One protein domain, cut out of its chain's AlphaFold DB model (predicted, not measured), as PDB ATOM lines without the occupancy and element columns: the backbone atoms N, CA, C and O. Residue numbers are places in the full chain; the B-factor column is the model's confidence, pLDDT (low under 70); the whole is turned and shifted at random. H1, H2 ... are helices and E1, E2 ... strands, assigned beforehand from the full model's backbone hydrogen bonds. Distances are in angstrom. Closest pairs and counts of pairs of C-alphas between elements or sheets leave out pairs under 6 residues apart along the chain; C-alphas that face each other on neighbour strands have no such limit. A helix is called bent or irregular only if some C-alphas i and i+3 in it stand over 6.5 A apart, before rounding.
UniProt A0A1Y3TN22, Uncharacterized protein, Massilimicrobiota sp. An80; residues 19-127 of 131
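This is residues 19 to 127 of the 131 residues of an uncharacterized protein of Massilimicrobiota sp. An80 (UniProt A0A1Y3TN22). A strongly twisted sheet of five strands curls round the long helix H3, and a second long helix, H1, lies on the same face, over the edge strand E1. The last residues of H3, 120 to 127, stick out from the body and add to its length. The printed part has 109 residues, in the order H1 E1 E2 E3 H2 E4 E5 H3; the sheet runs E1 E2 E3 E4 E5, antiparallel throughout, and the class is mixed, helices and strands, in two layers, the helices H1 and H3 on one face of the sheet. The whole is compact, with a radius of gyration of the C-alphas of 14.1 A, and spans 53 by 25 by 23 A.

Start with H1, residues 20 to 39, on the sheet at a height of 9.6 A. It lies over E1, residues 43 to 48, and runs along it at 11 degrees on the local plane; their closest C-alphas, of Cys 37 and Glu 43, are 5.4 A apart. E1, E2, residues 54 to 60, and E3, residues 63 to 69, form a meander, each strand the antiparallel neighbour of the one before; look for N 45 and O 57 at 2.8 A and N 58 and O 65 at 2.9 A. Next come H2, residues 78 to 81, and E4, residues 83 to 88, where N 66 and O 86 of E3 and E4 are 2.9 A apart. E4 and E5, residues 100 to 102, form a hairpin, with N 85 and O 100 at 2.8 A. H3, residues 104 to 127, is irregular, C-alphas 105 and 108 being 7.5 A apart. The closest C-alphas of E4 and H3, of Val 83 and Trp 104, are 6.0 A apart. With residues 104 to 105 alone H3 touches H2, the closest C-alphas, of Tyr 80 and Trp 104, being 4.8 A apart. H1, with residues 33 to 37 alone, and H3, with residue 108 alone, only just touch, with 3 pairs of C-alphas within 8 A, the closest those of Cys 37 and Val 108, 6.1 A; they run the same way at a steep tilt of 44 degrees. H1 and H2 are apart. Every O i to N i+4 pair of H1 is within hydrogen-bond range, as are 18 of 20 in H3; H2 is too short for one.

Find C-alpha 20 at (45.465, -33.488, -38.560); from there H1 runs 28.9 A to C-alpha 39. E2 measures 20.6 A and E3 20.7 A. H3 begins at C-alpha 104, (43.062, -16.807, -51.980), and runs 35.9 A to C-alpha 127 at (15.981, 5.722, -59.014).

The C-alphas farthest apart, of Asn 20 and Glu 127, are 53.2 A apart. The printed part has no cut; the link from E4 to E5, 11 residues, is long. The mean pLDDT of the printed part is 96.0, and no printed residue is under 70.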
ATOM      1  N   GLY A  19      42.446 -35.708 -41.731       96.69
ATOM      2  CA  GLY A  19      43.717 -35.778 -41.042       96.69
ATOM      3  C   GLY A  19      44.090 -34.476 -40.342       96.69
ATOM      4  O   GLY A  19      43.569 -33.387 -40.613       96.69
ATOM      5  N   ASN A  20      45.027 -34.597 -39.404       97.44
ATOM      6  CA  ASN A  20      45.465 -33.488 -38.560       97.44
ATOM      7  C   ASN A  20      46.114 -32.346 -39.352       97.44
ATOM      8  O   ASN A  20      46.024 -31.189 -38.939       97.44
ATOM      9  N   ASP A  21      46.757 -32.645 -40.477       97.38
ATOM     10  CA  ASP A  21      47.337 -31.646 -41.371       97.38
ATOM     11  C   ASP A  21      46.262 -30.768 -42.022       97.38
ATOM     12  O   ASP A  21      46.355 -29.540 -41.941       97.38
ATOM     13  N   TYR A  22      45.186 -31.363 -42.542       97.94
ATOM     14  CA  TYR A  22      44.044 -30.619 -43.065       97.94
ATOM     15  C   TYR A  22      43.371 -29.775 -41.978       97.94
ATOM     16  O   TYR A  22      43.094 -28.594 -42.190       97.94
ATOM     17  N   LEU A  23      43.169 -30.325 -40.776       97.44
ATOM     18  CA  LEU A  23      42.592 -29.570 -39.656       97.44
ATOM     19  C   LEU A  23      43.457 -28.358 -39.267       97.44
ATOM     20  O   LEU A  23      42.931 -27.283 -38.951       97.44
ATOM     21  N   GLN A  24      44.786 -28.499 -39.307       97.62
ATOM     22  CA  GLN A  24      45.711 -27.387 -39.086       97.62
ATOM     23  C   GLN A  24      45.628 -26.346 -40.205       97.62
ATOM     24  O   GLN A  24      45.489 -25.157 -39.900       97.62
ATOM     25  N   PHE A  25      45.684 -26.779 -41.464       97.88
ATOM     26  CA  PHE A  25      45.550 -25.929 -42.647       97.88
ATOM     27  C   PHE A  25      44.244 -25.131 -42.617       97.88
ATOM     28  O   PHE A  25      44.260 -23.902 -42.627       97.88
ATOM     29  N   GLN A  26      43.110 -25.807 -42.452       97.94
ATOM     30  CA  GLN A  26      41.786 -25.196 -42.393       97.94
ATOM     31  C   GLN A  26      41.679 -24.158 -41.269       97.94
ATOM     32  O   GLN A  26      41.112 -23.077 -41.454       97.94
ATOM     33  N   ARG A  27      42.229 -24.452 -40.084       97.69
ATOM     34  CA  ARG A  27      42.253 -23.496 -38.968       97.69
ATOM     35  C   ARG A  27      43.055 -22.244 -39.325       97.69
ATOM     36  O   ARG A  27      42.627 -21.139 -38.986       97.69
ATOM     37  N   GLN A  28      44.197 -22.405 -39.994       97.81
ATOM     38  CA  GLN A  28      45.005 -21.280 -40.472       97.81
ATOM     39  C   GLN A  28      44.246 -20.473 -41.528       97.81
ATOM     40  O   GLN A  28      44.109 -19.265 -41.341       97.81
ATOM     41  N   MET A  29      43.652 -21.127 -42.531       98.06
ATOM     42  CA  MET A  29      42.822 -20.497 -43.569       98.06
ATOM     43  C   MET A  29      41.663 -19.700 -42.966       98.06
ATOM     44  O   MET A  29      41.470 -18.532 -43.295       98.06
ATOM     45  N   ARG A  30      40.927 -20.261 -41.997       98.44
ATOM     46  CA  ARG A  30      39.839 -19.547 -41.305       98.44
ATOM     47  C   ARG A  30      40.334 -18.282 -40.602       98.44
ATOM     48  O   ARG A  30      39.677 -17.243 -40.663       98.44
ATOM     49  N   ASN A  31      41.467 -18.356 -39.906       98.12
ATOM     50  CA  ASN A  31      42.052 -17.198 -39.226       98.12
ATOM     51  C   ASN A  31      42.571 -16.155 -40.226       98.12
ATOM     52  O   ASN A  31      42.455 -14.949 -39.986       98.12
ATOM     53  N   ASP A  32      43.107 -16.617 -41.353       98.25
ATOM     54  CA  ASP A  32      43.552 -15.792 -42.468       98.25
ATOM     55  C   ASP A  32      42.392 -15.002 -43.072       98.25
ATOM     56  O   ASP A  32      42.435 -13.771 -43.119       98.25
ATOM     57  N   LEU A  33      41.305 -15.704 -43.389       98.31
ATOM     58  CA  LEU A  33      40.065 -15.148 -43.909       98.31
ATOM     59  C   LEU A  33      39.467 -14.111 -42.959       98.31
ATOM     60  O   LEU A  33      39.208 -12.985 -43.372       98.31
ATOM     61  N   LYS A  34      39.341 -14.431 -41.661       98.31
ATOM     62  CA  LYS A  34      38.870 -13.476 -40.639       98.31
ATOM     63  C   LYS A  34      39.692 -12.189 -40.630       98.31
ATOM     64  O   LYS A  34      39.133 -11.100 -40.506       98.31
ATOM     65  N   ARG A  35      41.019 -12.295 -40.745       98.00
ATOM     66  CA  ARG A  35      41.904 -11.125 -40.795       98.00
ATOM     67  C   ARG A  35      41.674 -10.315 -42.069       98.00
ATOM     68  O   ARG A  35      41.598  -9.092 -41.988       98.00
ATOM     69  N   MET A  36      41.568 -10.971 -43.224       98.06
ATOM     70  CA  MET A  36      41.291 -10.303 -44.498       98.06
ATOM     71  C   MET A  36      39.930  -9.594 -44.479       98.06
ATOM     72  O   MET A  36      39.856  -8.442 -44.906       98.06
ATOM     73  N   CYS A  37      38.891 -10.219 -43.912       98.38
ATOM     74  CA  CYS A  37      37.566  -9.627 -43.700       98.38
ATOM     75  C   CYS A  37      37.653  -8.311 -42.923       98.38
ATOM     76  O   CYS A  37      37.238  -7.273 -43.441       98.38
ATOM     77  N   ARG A  38      38.299  -8.325 -41.748       97.44
ATOM     78  CA  ARG A  38      38.487  -7.125 -40.912       97.44
ATOM     79  C   ARG A  38      39.178  -5.988 -41.666       97.44
ATOM     80  O   ARG A  38      38.743  -4.850 -41.572       97.44
ATOM     81  N   LYS A  39      40.211  -6.296 -42.458       97.38
ATOM     82  CA  LYS A  39      40.934  -5.297 -43.266       97.38
ATOM     83  C   LYS A  39      40.088  -4.655 -44.375       97.38
ATOM     84  O   LYS A  39      40.467  -3.603 -44.871       97.38
ATOM     85  N   ASN A  40      38.985  -5.283 -44.780       97.62
ATOM     86  CA  ASN A  40      38.139  -4.833 -45.889       97.62
ATOM     87  C   ASN A  40      36.725  -4.426 -45.435       97.62
ATOM     88  O   ASN A  40      35.834  -4.267 -46.274       97.62
ATOM     89  N   ASN A  41      36.497  -4.271 -44.125       97.44
ATOM     90  CA  ASN A  41      35.181  -3.988 -43.538       97.44
ATOM     91  C   ASN A  41      34.115  -5.043 -43.905       97.44
ATOM     92  O   ASN A  41      32.958  -4.712 -44.172       97.44
ATOM     93  N   LEU A  42      34.517  -6.314 -44.007       98.25
ATOM     94  CA  LEU A  42      33.620  -7.471 -44.091       98.25
ATOM     95  C   LEU A  42      33.667  -8.255 -42.780       98.25
ATOM     96  O   LEU A  42      34.633  -8.185 -42.018       98.25
ATOM     97  N   GLU A  43      32.664  -9.097 -42.591       98.19
ATOM     98  CA  GLU A  43      32.618 -10.103 -41.541       98.19
ATOM     99  C   GLU A  43      32.658 -11.511 -42.147       98.19
ATOM    100  O   GLU A  43      32.220 -11.741 -43.278       98.19
ATOM    101  N   LEU A  44      33.227 -12.457 -41.395       98.44
ATOM    102  CA  LEU A  44      33.091 -13.883 -41.685       98.44
ATOM    103  C   LEU A  44      31.808 -14.368 -41.009       98.44
ATOM    104  O   LEU A  44      31.833 -14.667 -39.814       98.44
ATOM    105  N   TYR A  45      30.721 -14.435 -41.774       97.94
ATOM    106  CA  TYR A  45      29.393 -14.799 -41.289       97.94
ATOM    107  C   TYR A  45      29.317 -16.273 -40.872       97.94
ATOM    108  O   TYR A  45      28.900 -16.599 -39.763       97.94
ATOM    109  N   SER A  46      29.763 -17.182 -41.742       97.56
ATOM    110  CA  SER A  46      29.780 -18.624 -41.469       97.56
ATOM    111  C   SER A  46      30.990 -19.305 -42.103       97.56
ATOM    112  O   SER A  46      31.593 -18.787 -43.043       97.56
ATOM    113  N   PHE A  47      31.379 -20.460 -41.558       98.31
ATOM    114  CA  PHE A  47      32.502 -21.261 -42.046       98.31
ATOM    115  C   PHE A  47      32.180 -22.749 -41.876       98.31
ATOM    116  O   PHE A  47      32.110 -23.241 -40.747       98.31
ATOM    117  N   ASN A  48      32.016 -23.450 -42.992       97.06
ATOM    118  CA  ASN A  48      31.659 -24.861 -43.072       97.06
ATOM    119  C   ASN A  48      32.902 -25.671 -43.417       97.06
ATOM    120  O   ASN A  48      33.467 -25.524 -44.495       97.06
ATOM    121  N   LYS A  49      33.334 -26.502 -42.472       93.81
ATOM    122  CA  LYS A  49      34.647 -27.144 -42.492       93.81
ATOM    123  C   LYS A  49      34.819 -28.237 -43.547       93.81
ATOM    124  O   LYS A  49      35.942 -28.364 -43.994       93.81
ATOM    125  N   ASN A  50      33.767 -28.992 -43.876       94.69
ATOM    126  CA  ASN A  50      33.732 -30.140 -44.800       94.69
ATOM    127  C   ASN A  50      34.956 -31.099 -44.747       94.69
ATOM    128  O   ASN A  50      35.819 -31.022 -43.868       94.69
ATOM    129  N   HIS A  51      34.971 -32.105 -45.624       95.81
ATOM    130  CA  HIS A  51      35.988 -33.154 -45.652       95.81
ATOM    131  C   HIS A  51      37.053 -32.815 -46.704       95.81
ATOM    132  O   HIS A  51      36.821 -33.024 -47.885       95.81
ATOM    133  N   TYR A  52      38.198 -32.267 -46.271       97.94
ATOM    134  CA  TYR A  52      39.314 -31.791 -47.119       97.94
ATOM    135  C   TYR A  52      39.019 -30.623 -48.077       97.94
ATOM    136  O   TYR A  52      39.893 -30.162 -48.798       97.94
ATOM    137  N   GLU A  53      37.829 -30.054 -48.009       98.06
ATOM    138  CA  GLU A  53      37.428 -28.798 -48.649       98.06
ATOM    139  C   GLU A  53      36.704 -27.939 -47.616       98.06
ATOM    140  O   GLU A  53      36.316 -28.457 -46.575       98.06
ATOM    141  N   PHE A  54      36.464 -26.655 -47.874       98.44
ATOM    142  CA  PHE A  54      35.577 -25.861 -47.024       98.44
ATOM    143  C   PHE A  54      34.821 -24.814 -47.835       98.44
ATOM    144  O   PHE A  54      35.231 -24.405 -48.922       98.44
ATOM    145  N   SER A  55      33.736 -24.317 -47.246       98.06
ATOM    146  CA  SER A  55      33.028 -23.139 -47.741       98.06
ATOM    147  C   SER A  55      32.793 -22.124 -46.633       98.06
ATOM    148  O   SER A  55      32.841 -22.439 -45.443       98.06
ATOM    149  N   ALA A  56      32.559 -20.876 -47.011       98.25
ATOM    150  CA  ALA A  56      32.250 -19.816 -46.068       98.25
ATOM    151  C   ALA A  56      31.315 -18.781 -46.683       98.25
ATOM    152  O   ALA A  56      31.247 -18.614 -47.901       98.25
ATOM    153  N   VAL A  57      30.616 -18.060 -45.811       98.25
ATOM    154  CA  VAL A  57      29.836 -16.885 -46.188       98.25
ATOM    155  C   VAL A  57      30.485 -15.665 -45.560       98.25
ATOM    156  O   VAL A  57      30.748 -15.638 -44.357       98.25
ATOM    157  N   LEU A  58      30.749 -14.657 -46.384       98.38
ATOM    158  CA  LEU A  58      31.165 -13.330 -45.951       98.38
ATOM    159  C   LEU A  58      29.986 -12.374 -46.077       98.38
ATOM    160  O   LEU A  58      29.170 -12.527 -46.989       98.38
ATOM    161  N   ASN A  59      29.914 -11.361 -45.221       97.94
ATOM    162  CA  ASN A  59      28.868 -10.351 -45.325       97.94
ATOM    163  C   ASN A  59      29.359  -8.926 -45.061       97.94
ATOM    164  O   ASN A  59      30.426  -8.672 -44.496       97.94
ATOM    165  N   SER A  60      28.538  -7.981 -45.509       97.38
ATOM    166  CA  SER A  60      28.595  -6.572 -45.132       97.38
ATOM    167  C   SER A  60      27.161  -6.052 -45.063       97.38
ATOM    168  O   SER A  60      26.532  -5.799 -46.095       97.38
ATOM    169  N   GLY A  61      26.622  -5.940 -43.847       93.94
ATOM    170  CA  GLY A  61      25.183  -5.753 -43.647       93.94
ATOM    171  C   GLY A  61      24.397  -6.912 -44.270       93.94
ATOM    172  O   GLY A  61      24.729  -8.073 -44.041       93.94
ATOM    173  N   ASN A  62      23.420  -6.588 -45.123       93.31
ATOM    174  CA  ASN A  62      22.534  -7.558 -45.788       93.31
ATOM    175  C   ASN A  62      23.056  -8.071 -47.145       93.31
ATOM    176  O   ASN A  62      22.301  -8.647 -47.926       93.31
ATOM    177  N   GLU A  63      24.328  -7.825 -47.463       96.12
ATOM    178  CA  GLU A  63      24.961  -8.335 -48.679       96.12
ATOM    179  C   GLU A  63      25.887  -9.496 -48.342       96.12
ATOM    180  O   GLU A  63      26.749  -9.361 -47.476       96.12
ATOM    181  N   TYR A  64      25.714 -10.610 -49.053       97.38
ATOM    182  CA  TYR A  64      26.360 -11.886 -48.762       97.38
ATOM    183  C   TYR A  64      27.170 -12.380 -49.963       97.38
ATOM    184  O   TYR A  64      26.739 -12.257 -51.116       97.38
ATOM    185  N   ILE A  65      28.336 -12.952 -49.681       98.19
ATOM    186  CA  ILE A  65      29.250 -13.558 -50.649       98.19
ATOM    187  C   ILE A  65      29.536 -14.986 -50.201       98.19
ATOM    188  O   ILE A  65      29.952 -15.205 -49.065       98.19
ATOM    189  N   TYR A  66      29.352 -15.935 -51.108       98.12
ATOM    190  CA  TYR A  66      29.765 -17.318 -50.926       98.12
ATOM    191  C   TYR A  66      31.199 -17.492 -51.419       98.12
ATOM    192  O   TYR A  66      31.539 -16.989 -52.496       98.12
ATOM    193  N   ILE A  67      32.001 -18.237 -50.661       98.00
ATOM    194  CA  ILE A  67      33.310 -18.720 -51.094       98.00
ATOM    195  C   ILE A  67      33.440 -20.224 -50.858       98.00
ATOM    196  O   ILE A  67      32.899 -20.744 -49.876       98.00
ATOM    197  N   SER A  68      34.200 -20.911 -51.703       98.06
ATOM    198  CA  SER A  68      34.617 -22.293 -51.455       98.06
ATOM    199  C   SER A  68      35.981 -22.591 -52.061       98.06
ATOM    200  O   SER A  68      36.387 -21.966 -53.041       98.06
ATOM    201  N   ILE A  69      36.668 -23.564 -51.472       98.62
ATOM    202  CA  ILE A  69      37.856 -24.185 -52.060       98.62
ATOM    203  C   ILE A  69      37.525 -25.614 -52.491       98.62
ATOM    204  O   ILE A  69      36.673 -26.248 -51.868       98.62
ATOM    205  N   SER A  70      38.209 -26.104 -53.521       98.00
ATOM    206  CA  SER A  70      38.179 -27.513 -53.925       98.00
ATOM    207  C   SER A  70      38.844 -28.416 -52.870       98.00
ATOM    208  O   SER A  70      39.618 -27.943 -52.030       98.00
ATOM    209  N   ASP A  71      38.565 -29.721 -52.925       97.94
ATOM    210  CA  ASP A  71      39.201 -30.723 -52.061       97.94
ATOM    211  C   ASP A  71      40.722 -30.751 -52.277       97.94
ATOM    212  O   ASP A  71      41.220 -31.071 -53.361       97.94
ATOM    213  N   VAL A  72      41.474 -30.433 -51.224       97.94
ATOM    214  CA  VAL A  72      42.929 -30.243 -51.294       97.94
ATOM    215  C   VAL A  72      43.707 -31.513 -51.648       97.94
ATOM    216  O   VAL A  72      44.887 -31.421 -51.982       97.94
ATOM    217  N   ARG A  73      43.077 -32.692 -51.578       97.25
ATOM    218  CA  ARG A  73      43.708 -33.977 -51.921       97.25
ATOM    219  C   ARG A  73      43.779 -34.198 -53.426       97.25
ATOM    220  O   ARG A  73      44.734 -34.794 -53.913       97.25
ATOM    221  N   PHE A  74      42.766 -33.736 -54.153       96.94
ATOM    222  CA  PHE A  74      42.617 -34.011 -55.585       96.94
ATOM    223  C   PHE A  74      42.991 -32.808 -56.448       96.94
ATOM    224  O   PHE A  74      43.453 -32.974 -57.576       96.94
ATOM    225  N   PHE A  75      42.842 -31.602 -55.903       97.38
ATOM    226  CA  PHE A  75      43.025 -30.349 -56.623       97.38
ATOM    227  C   PHE A  75      44.230 -29.593 -56.065       97.38
ATOM    228  O   PHE A  75      44.123 -28.720 -55.198       97.38
ATOM    229  N   ARG A  76      45.420 -29.977 -56.539       95.62
ATOM    230  CA  ARG A  76      46.687 -29.411 -56.063       95.62
ATOM    231  C   ARG A  76      46.706 -27.897 -56.289       95.62
ATOM    232  O   ARG A  76      46.555 -27.439 -57.411       95.62
ATOM    233  N   ASN A  77      46.956 -27.147 -55.217       97.94
ATOM    234  CA  ASN A  77      47.044 -25.679 -55.175       97.94
ATOM    235  C   ASN A  77      45.766 -24.892 -55.529       97.94
ATOM    236  O   ASN A  77      45.764 -23.684 -55.298       97.94
ATOM    237  N   GLU A  78      44.666 -25.534 -55.937       98.38
ATOM    238  CA  GLU A  78      43.405 -24.831 -56.247       98.38
ATOM    239  C   GLU A  78      42.818 -24.083 -55.049       98.38
ATOM    240  O   GLU A  78      42.171 -23.046 -55.203       98.38
ATOM    241  N   TRP A  79      43.101 -24.544 -53.827       98.06
ATOM    242  CA  TRP A  79      42.756 -23.810 -52.608       98.06
ATOM    243  C   TRP A  79      43.377 -22.404 -52.555       98.06
ATOM    244  O   TRP A  79      42.880 -21.551 -51.815       98.06
ATOM    245  N   TYR A  80      44.465 -22.174 -53.300       98.38
ATOM    246  CA  TYR A  80      45.188 -20.913 -53.374       98.38
ATOM    247  C   TYR A  80      44.925 -20.143 -54.666       98.38
ATOM    248  O   TYR A  80      44.759 -18.932 -54.582       98.38
ATOM    249  N   ASP A  81      44.910 -20.766 -55.843       98.25
ATOM    250  CA  ASP A  81      44.808 -20.050 -57.129       98.25
ATOM    251  C   ASP A  81      43.424 -20.108 -57.795       98.25
ATOM    252  O   ASP A  81      43.169 -19.338 -58.725       98.25
ATOM    253  N   HIS A  82      42.515 -20.945 -57.285       98.44
ATOM    254  CA  HIS A  82      41.222 -21.235 -57.904       98.44
ATOM    255  C   HIS A  82      40.060 -21.224 -56.897       98.44
ATOM    256  O   HIS A  82      39.187 -22.092 -56.878       98.44
ATOM    257  N   VAL A  83      40.016 -20.203 -56.040       98.62
ATOM    258  CA  VAL A  83      38.974 -20.060 -55.017       98.62
ATOM    259  C   VAL A  83      37.687 -19.565 -55.658       98.62
ATOM    260  O   VAL A  83      37.653 -18.470 -56.227       98.62
ATOM    261  N   LEU A  84      36.609 -20.338 -55.522       98.31
ATOM    262  CA  LEU A  84      35.286 -19.927 -55.977       98.31
ATOM    263  C   LEU A  84      34.793 -18.753 -55.131       98.31
ATOM    264  O   LEU A  84      34.793 -18.813 -53.901       98.31
ATOM    265  N   ILE A  85      34.290 -17.717 -55.794       98.31
ATOM    266  CA  ILE A  85      33.604 -16.583 -55.186       98.31
ATOM    267  C   ILE A  85      32.361 -16.205 -55.996       98.31
ATOM    268  O   ILE A  85      32.403 -16.107 -57.222       98.31
ATOM    269  N   ARG A  86      31.235 -15.970 -55.314       97.19
ATOM    270  CA  ARG A  86      29.985 -15.517 -55.953       97.19
ATOM    271  C   ARG A  86      29.081 -14.754 -54.994       97.19
ATOM    272  O   ARG A  86      29.122 -14.941 -53.780       97.19
ATOM    273  N   THR A  87      28.231 -13.893 -55.542       97.12
ATOM    274  CA  THR A  87      27.212 -13.176 -54.760       97.12
ATOM    275  C   THR A  87      26.081 -14.099 -54.336       97.12
ATOM    276  O   THR A  87      25.699 -14.970 -55.108       97.12
ATOM    277  N   MET A  88      25.472 -13.838 -53.182       96.50
ATOM    278  CA  MET A  88      24.226 -14.476 -52.746       96.50
ATOM    279  C   MET A  88      23.108 -13.424 -52.646       96.50
ATOM    280  O   MET A  88      23.351 -12.269 -52.267       96.50
ATOM    281  N   LYS A  89      21.872 -13.786 -53.002       91.69
ATOM    282  CA  LYS A  89      20.671 -12.945 -52.833       91.69
ATOM    283  C   LYS A  89      20.217 -12.888 -51.375       91.69
ATOM    284  O   LYS A  89      19.865 -11.813 -50.902       91.69
ATOM    285  N   HIS A  90      20.277 -14.020 -50.682       91.12
ATOM    286  CA  HIS A  90      19.975 -14.202 -49.261       91.12
ATOM    287  C   HIS A  90      20.822 -15.356 -48.697       91.12
ATOM    288  O   HIS A  90      21.487 -16.059 -49.454       91.12
ATOM    289  N   LEU A  91      20.769 -15.601 -47.386       86.50
ATOM    290  CA  LEU A  91      21.620 -16.586 -46.697       86.50
ATOM    291  C   LEU A  91      21.530 -18.028 -47.227       86.50
ATOM    292  O   LEU A  91      22.509 -18.756 -47.136       86.50
ATOM    293  N   MET A  92      20.388 -18.421 -47.796       86.56
ATOM    294  CA  MET A  92      20.171 -19.761 -48.368       86.56
ATOM    295  C   MET A  92      20.281 -19.807 -49.902       86.56
ATOM    296  O   MET A  92      19.816 -20.751 -50.532       86.56
ATOM    297  N   ASP A  93      20.831 -18.766 -50.533       88.06
ATOM    298  CA  ASP A  93      20.985 -18.724 -51.991       88.06
ATOM    299  C   ASP A  93      22.249 -19.482 -52.416       88.06
ATOM    300  O   ASP A  93      23.319 -18.901 -52.611       88.06
ATOM    301  N   TRP A  94      22.117 -20.802 -52.537       81.00
ATOM    302  CA  TRP A  94      23.199 -21.695 -52.958       81.00
ATOM    303  C   TRP A  94      23.391 -21.752 -54.479       81.00
ATOM    304  O   TRP A  94      24.360 -22.355 -54.945       81.00
ATOM    305  N   GLN A  95      22.501 -21.128 -55.258       81.88
ATOM    306  CA  GLN A  95      22.700 -20.915 -56.695       81.88
ATOM    307  C   GLN A  95      23.599 -19.697 -56.921       81.88
ATOM    308  O   GLN A  95      24.558 -19.765 -57.689       81.88
ATOM    309  N   GLY A  96      23.349 -18.625 -56.171       84.19
ATOM    310  CA  GLY A  96      24.135 -17.406 -56.200       84.19
ATOM    311  C   GLY A  96      24.096 -16.689 -57.551       84.19
ATOM    312  O   GLY A  96      23.256 -16.934 -58.416       84.19
ATOM    313  N   GLY A  97      25.017 -15.742 -57.712       90.56
ATOM    314  CA  GLY A  97      25.336 -15.131 -59.000       90.56
ATOM    315  C   GLY A  97      26.335 -15.968 -59.799       90.56
ATOM    316  O   GLY A  97      26.616 -17.116 -59.473       90.56
ATOM    317  N   GLN A  98      26.918 -15.359 -60.832       92.94
ATOM    318  CA  GLN A  98      27.951 -16.004 -61.641       92.94
ATOM    319  C   GLN A  98      29.172 -16.401 -60.803       92.94
ATOM    320  O   GLN A  98      29.650 -15.613 -59.979       92.94
ATOM    321  N   ASN A  99      29.688 -17.601 -61.070       96.44
ATOM    322  CA  ASN A  99      30.942 -18.081 -60.505       96.44
ATOM    323  C   ASN A  99      32.106 -17.219 -61.000       96.44
ATOM    324  O   ASN A  99      32.216 -16.919 -62.189       96.44
ATOM    325  N   GLN A 100      32.982 -16.846 -60.076       97.31
ATOM    326  CA  GLN A 100      34.282 -16.254 -60.358       97.31
ATOM    327  C   GLN A 100      35.334 -17.039 -59.587       97.31
ATOM    328  O   GLN A 100      35.048 -17.553 -58.506       97.31
ATOM    329  N   TYR A 101      36.540 -17.108 -60.135       98.25
ATOM    330  CA  TYR A 101      37.662 -17.799 -59.515       98.25
ATOM    331  C   TYR A 101      38.802 -16.816 -59.324       98.25
ATOM    332  O   TYR A 101      39.129 -16.047 -60.231       98.25
ATOM    333  N   VAL A 102      39.348 -16.792 -58.116       98.44
ATOM    334  CA  VAL A 102      40.384 -15.840 -57.717       98.44
ATOM    335  C   VAL A 102      41.443 -16.525 -56.874       98.44
ATOM    336  O   VAL A 102      41.212 -17.587 -56.298       98.44
ATOM    337  N   LYS A 103      42.589 -15.861 -56.737       98.38
ATOM    338  CA  LYS A 103      43.569 -16.255 -55.734       98.38
ATOM    339  C   LYS A 103      43.025 -16.032 -54.325       98.38
ATOM    340  O   LYS A 103      42.308 -15.061 -54.069       98.38
ATOM    341  N   TRP A 104      43.447 -16.870 -53.384       98.25
ATOM    342  CA  TRP A 104      43.062 -16.807 -51.980       98.25
ATOM    343  C   TRP A 104      43.300 -15.419 -51.380       98.25
ATOM    344  O   TRP A 104      42.401 -14.862 -50.746       98.25
ATOM    345  N   GLU A 105      44.459 -14.819 -51.656       97.12
ATOM    346  CA  GLU A 105      44.830 -13.484 -51.170       97.12
ATOM    347  C   GLU A 105      43.910 -12.356 -51.674       97.12
ATOM    348  O   GLU A 105      43.705 -11.355 -50.981       97.12
ATOM    349  N   ASP A 106      43.286 -12.541 -52.838       98.00
ATOM    350  CA  ASP A 106      42.374 -11.576 -53.453       98.00
ATOM    351  C   ASP A 106      40.904 -11.812 -53.086       98.00
ATOM    352  O   ASP A 106      40.056 -10.958 -53.367       98.00
ATOM    353  N   THR A 107      40.579 -12.930 -52.428       97.88
ATOM    354  CA  THR A 107      39.201 -13.364 -52.136       97.88
ATOM    355  C   THR A 107      38.366 -12.259 -51.496       97.88
ATOM    356  O   THR A 107      37.311 -11.881 -52.005       97.88
ATOM    357  N   VAL A 108      38.840 -11.676 -50.392       98.31
ATOM    358  CA  VAL A 108      38.048 -10.683 -49.649       98.31
ATOM    359  C   VAL A 108      38.004  -9.330 -50.365       98.31
ATOM    360  O   VAL A 108      36.978  -8.647 -50.337       98.31
ATOM    361  N   LYS A 109      39.082  -8.949 -51.054       98.19
ATOM    362  CA  LYS A 109      39.109  -7.729 -51.871       98.19
ATOM    363  C   LYS A 109      38.100  -7.831 -53.018       98.19
ATOM    364  O   LYS A 109      37.385  -6.872 -53.304       98.19
ATOM    365  N   THR A 110      38.002  -8.999 -53.644       98.38
ATOM    366  CA  THR A 110      37.002  -9.284 -54.679       98.38
ATOM    367  C   THR A 110      35.594  -9.316 -54.089       98.38
ATOM    368  O   THR A 110      34.698  -8.686 -54.646       98.38
ATOM    369  N   ALA A 111      35.400  -9.928 -52.915       98.25
ATOM    370  CA  ALA A 111      34.121  -9.916 -52.199       98.25
ATOM    371  C   ALA A 111      33.606  -8.487 -51.970       98.25
ATOM    372  O   ALA A 111      32.451  -8.185 -52.271       98.25
ATOM    373  N   ARG A 112      34.483  -7.583 -51.513       98.31
ATOM    374  CA  ARG A 112      34.178  -6.156 -51.346       98.31
ATOM    375  C   ARG A 112      33.706  -5.522 -52.655       98.31
ATOM    376  O   ARG A 112      32.614  -4.963 -52.695       98.31
ATOM    377  N   LYS A 113      34.468  -5.689 -53.741       98.00
ATOM    378  CA  LYS A 113      34.108  -5.155 -55.068       98.00
ATOM    379  C   LYS A 113      32.745  -5.657 -55.556       98.00
ATOM    380  O   LYS A 113      31.977  -4.882 -56.124       98.00
ATOM    381  N   LEU A 114      32.435  -6.936 -55.339       97.31
ATOM    382  CA  LEU A 114      31.149  -7.521 -55.728       97.31
ATOM    383  C   LEU A 114      29.985  -6.921 -54.933       97.31
ATOM    384  O   LEU A 114      28.960  -6.577 -55.524       97.31
ATOM    385  N   ILE A 115      30.155  -6.747 -53.620       96.94
ATOM    386  CA  ILE A 115      29.160  -6.098 -52.756       96.94
ATOM    387  C   ILE A 115      28.922  -4.653 -53.203       96.94
ATOM    388  O   ILE A 115      27.772  -4.248 -53.380       96.94
ATOM    389  N   ASP A 116      29.986  -3.886 -53.429       96.88
ATOM    390  CA  ASP A 116      29.877  -2.472 -53.793       96.88
ATOM    391  C   ASP A 116      29.218  -2.307 -55.172       96.88
ATOM    392  O   ASP A 116      28.310  -1.490 -55.341       96.88
ATOM    393  N   ARG A 117      29.577  -3.163 -56.144       95.56
ATOM    394  CA  ARG A 117      28.910  -3.222 -57.455       95.56
ATOM    395  C   ARG A 117      27.420  -3.535 -57.317       95.56
ATOM    396  O   ARG A 117      26.607  -2.877 -57.962       95.56
ATOM    397  N   LYS A 118      27.053  -4.522 -56.494       93.06
ATOM    398  CA  LYS A 118      25.654  -4.921 -56.275       93.06
ATOM    399  C   LYS A 118      24.838  -3.792 -55.642       93.06
ATOM    400  O   LYS A 118      23.721  -3.540 -56.085       93.06
ATOM    401  N   ARG A 119      25.399  -3.081 -54.659       94.38
ATOM    402  CA  ARG A 119      24.758  -1.912 -54.031       94.38
ATOM    403  C   ARG A 119      24.517  -0.784 -55.033       94.38
ATOM    404  O   ARG A 119      23.406  -0.272 -55.088       94.38
ATOM    405  N   ARG A 120      25.510  -0.469 -55.872       94.88
ATOM    406  CA  ARG A 120      25.382   0.548 -56.930       94.88
ATOM    407  C   ARG A 120      24.297   0.203 -57.955       94.88
ATOM    408  O   ARG A 120      23.552   1.071 -58.378       94.88
ATOM    409  N   LEU A 121      24.196  -1.061 -58.363       91.62
ATOM    410  CA  LEU A 121      23.148  -1.483 -59.303       91.62
ATOM    411  C   LEU A 121      21.748  -1.388 -58.681       91.62
ATOM    412  O   LEU A 121      20.810  -0.981 -59.358       91.62
ATOM    413  N   LYS A 122      21.612  -1.714 -57.388       89.69
ATOM    414  CA  LYS A 122      20.346  -1.556 -56.660       89.69
ATOM    415  C   LYS A 122      19.915  -0.092 -56.550       89.69
ATOM    416  O   LYS A 122      18.729   0.177 -56.715       89.69
ATOM    417  N   SER A 123      20.840   0.835 -56.284       90.88
ATOM    418  CA  SER A 123      20.499   2.263 -56.187       90.88
ATOM    419  C   SER A 123      19.981   2.811 -57.517       90.88
ATOM    420  O   SER A 123      18.895   3.376 -57.532       90.88
ATOM    421  N   ILE A 124      20.671   2.524 -58.629       91.00
ATOM    422  CA  ILE A 124      20.241   2.929 -59.982       91.00
ATOM    423  C   ILE A 124      18.842   2.379 -60.294       91.00
ATOM    424  O   ILE A 124      17.949   3.129 -60.666       91.00
ATOM    425  N   SER A 125      18.609   1.084 -60.047       86.31
ATOM    426  CA  SER A 125      17.301   0.467 -60.321       86.31
ATOM    427  C   SER A 125      16.151   1.025 -59.475       86.31
ATOM    428  O   SER A 125      14.989   0.897 -59.850       86.31
ATOM    429  N   ASN A 126      16.455   1.593 -58.304       84.38
ATOM    430  CA  ASN A 126      15.451   2.230 -57.458       84.38
ATOM    431  C   ASN A 126      15.148   3.654 -57.937       84.38
ATOM    432  O   ASN A 126      13.991   4.051 -57.895       84.38
ATOM    433  N   GLU A 127      16.155   4.393 -58.411       84.94
ATOM    434  CA  GLU A 127      15.981   5.722 -59.014       84.94
ATOM    435  C   GLU A 127      15.114   5.649 -60.281       84.94
ATOM    436  O   GLU A 127      14.164   6.414 -60.412       84.94
TER     437      GLU A 127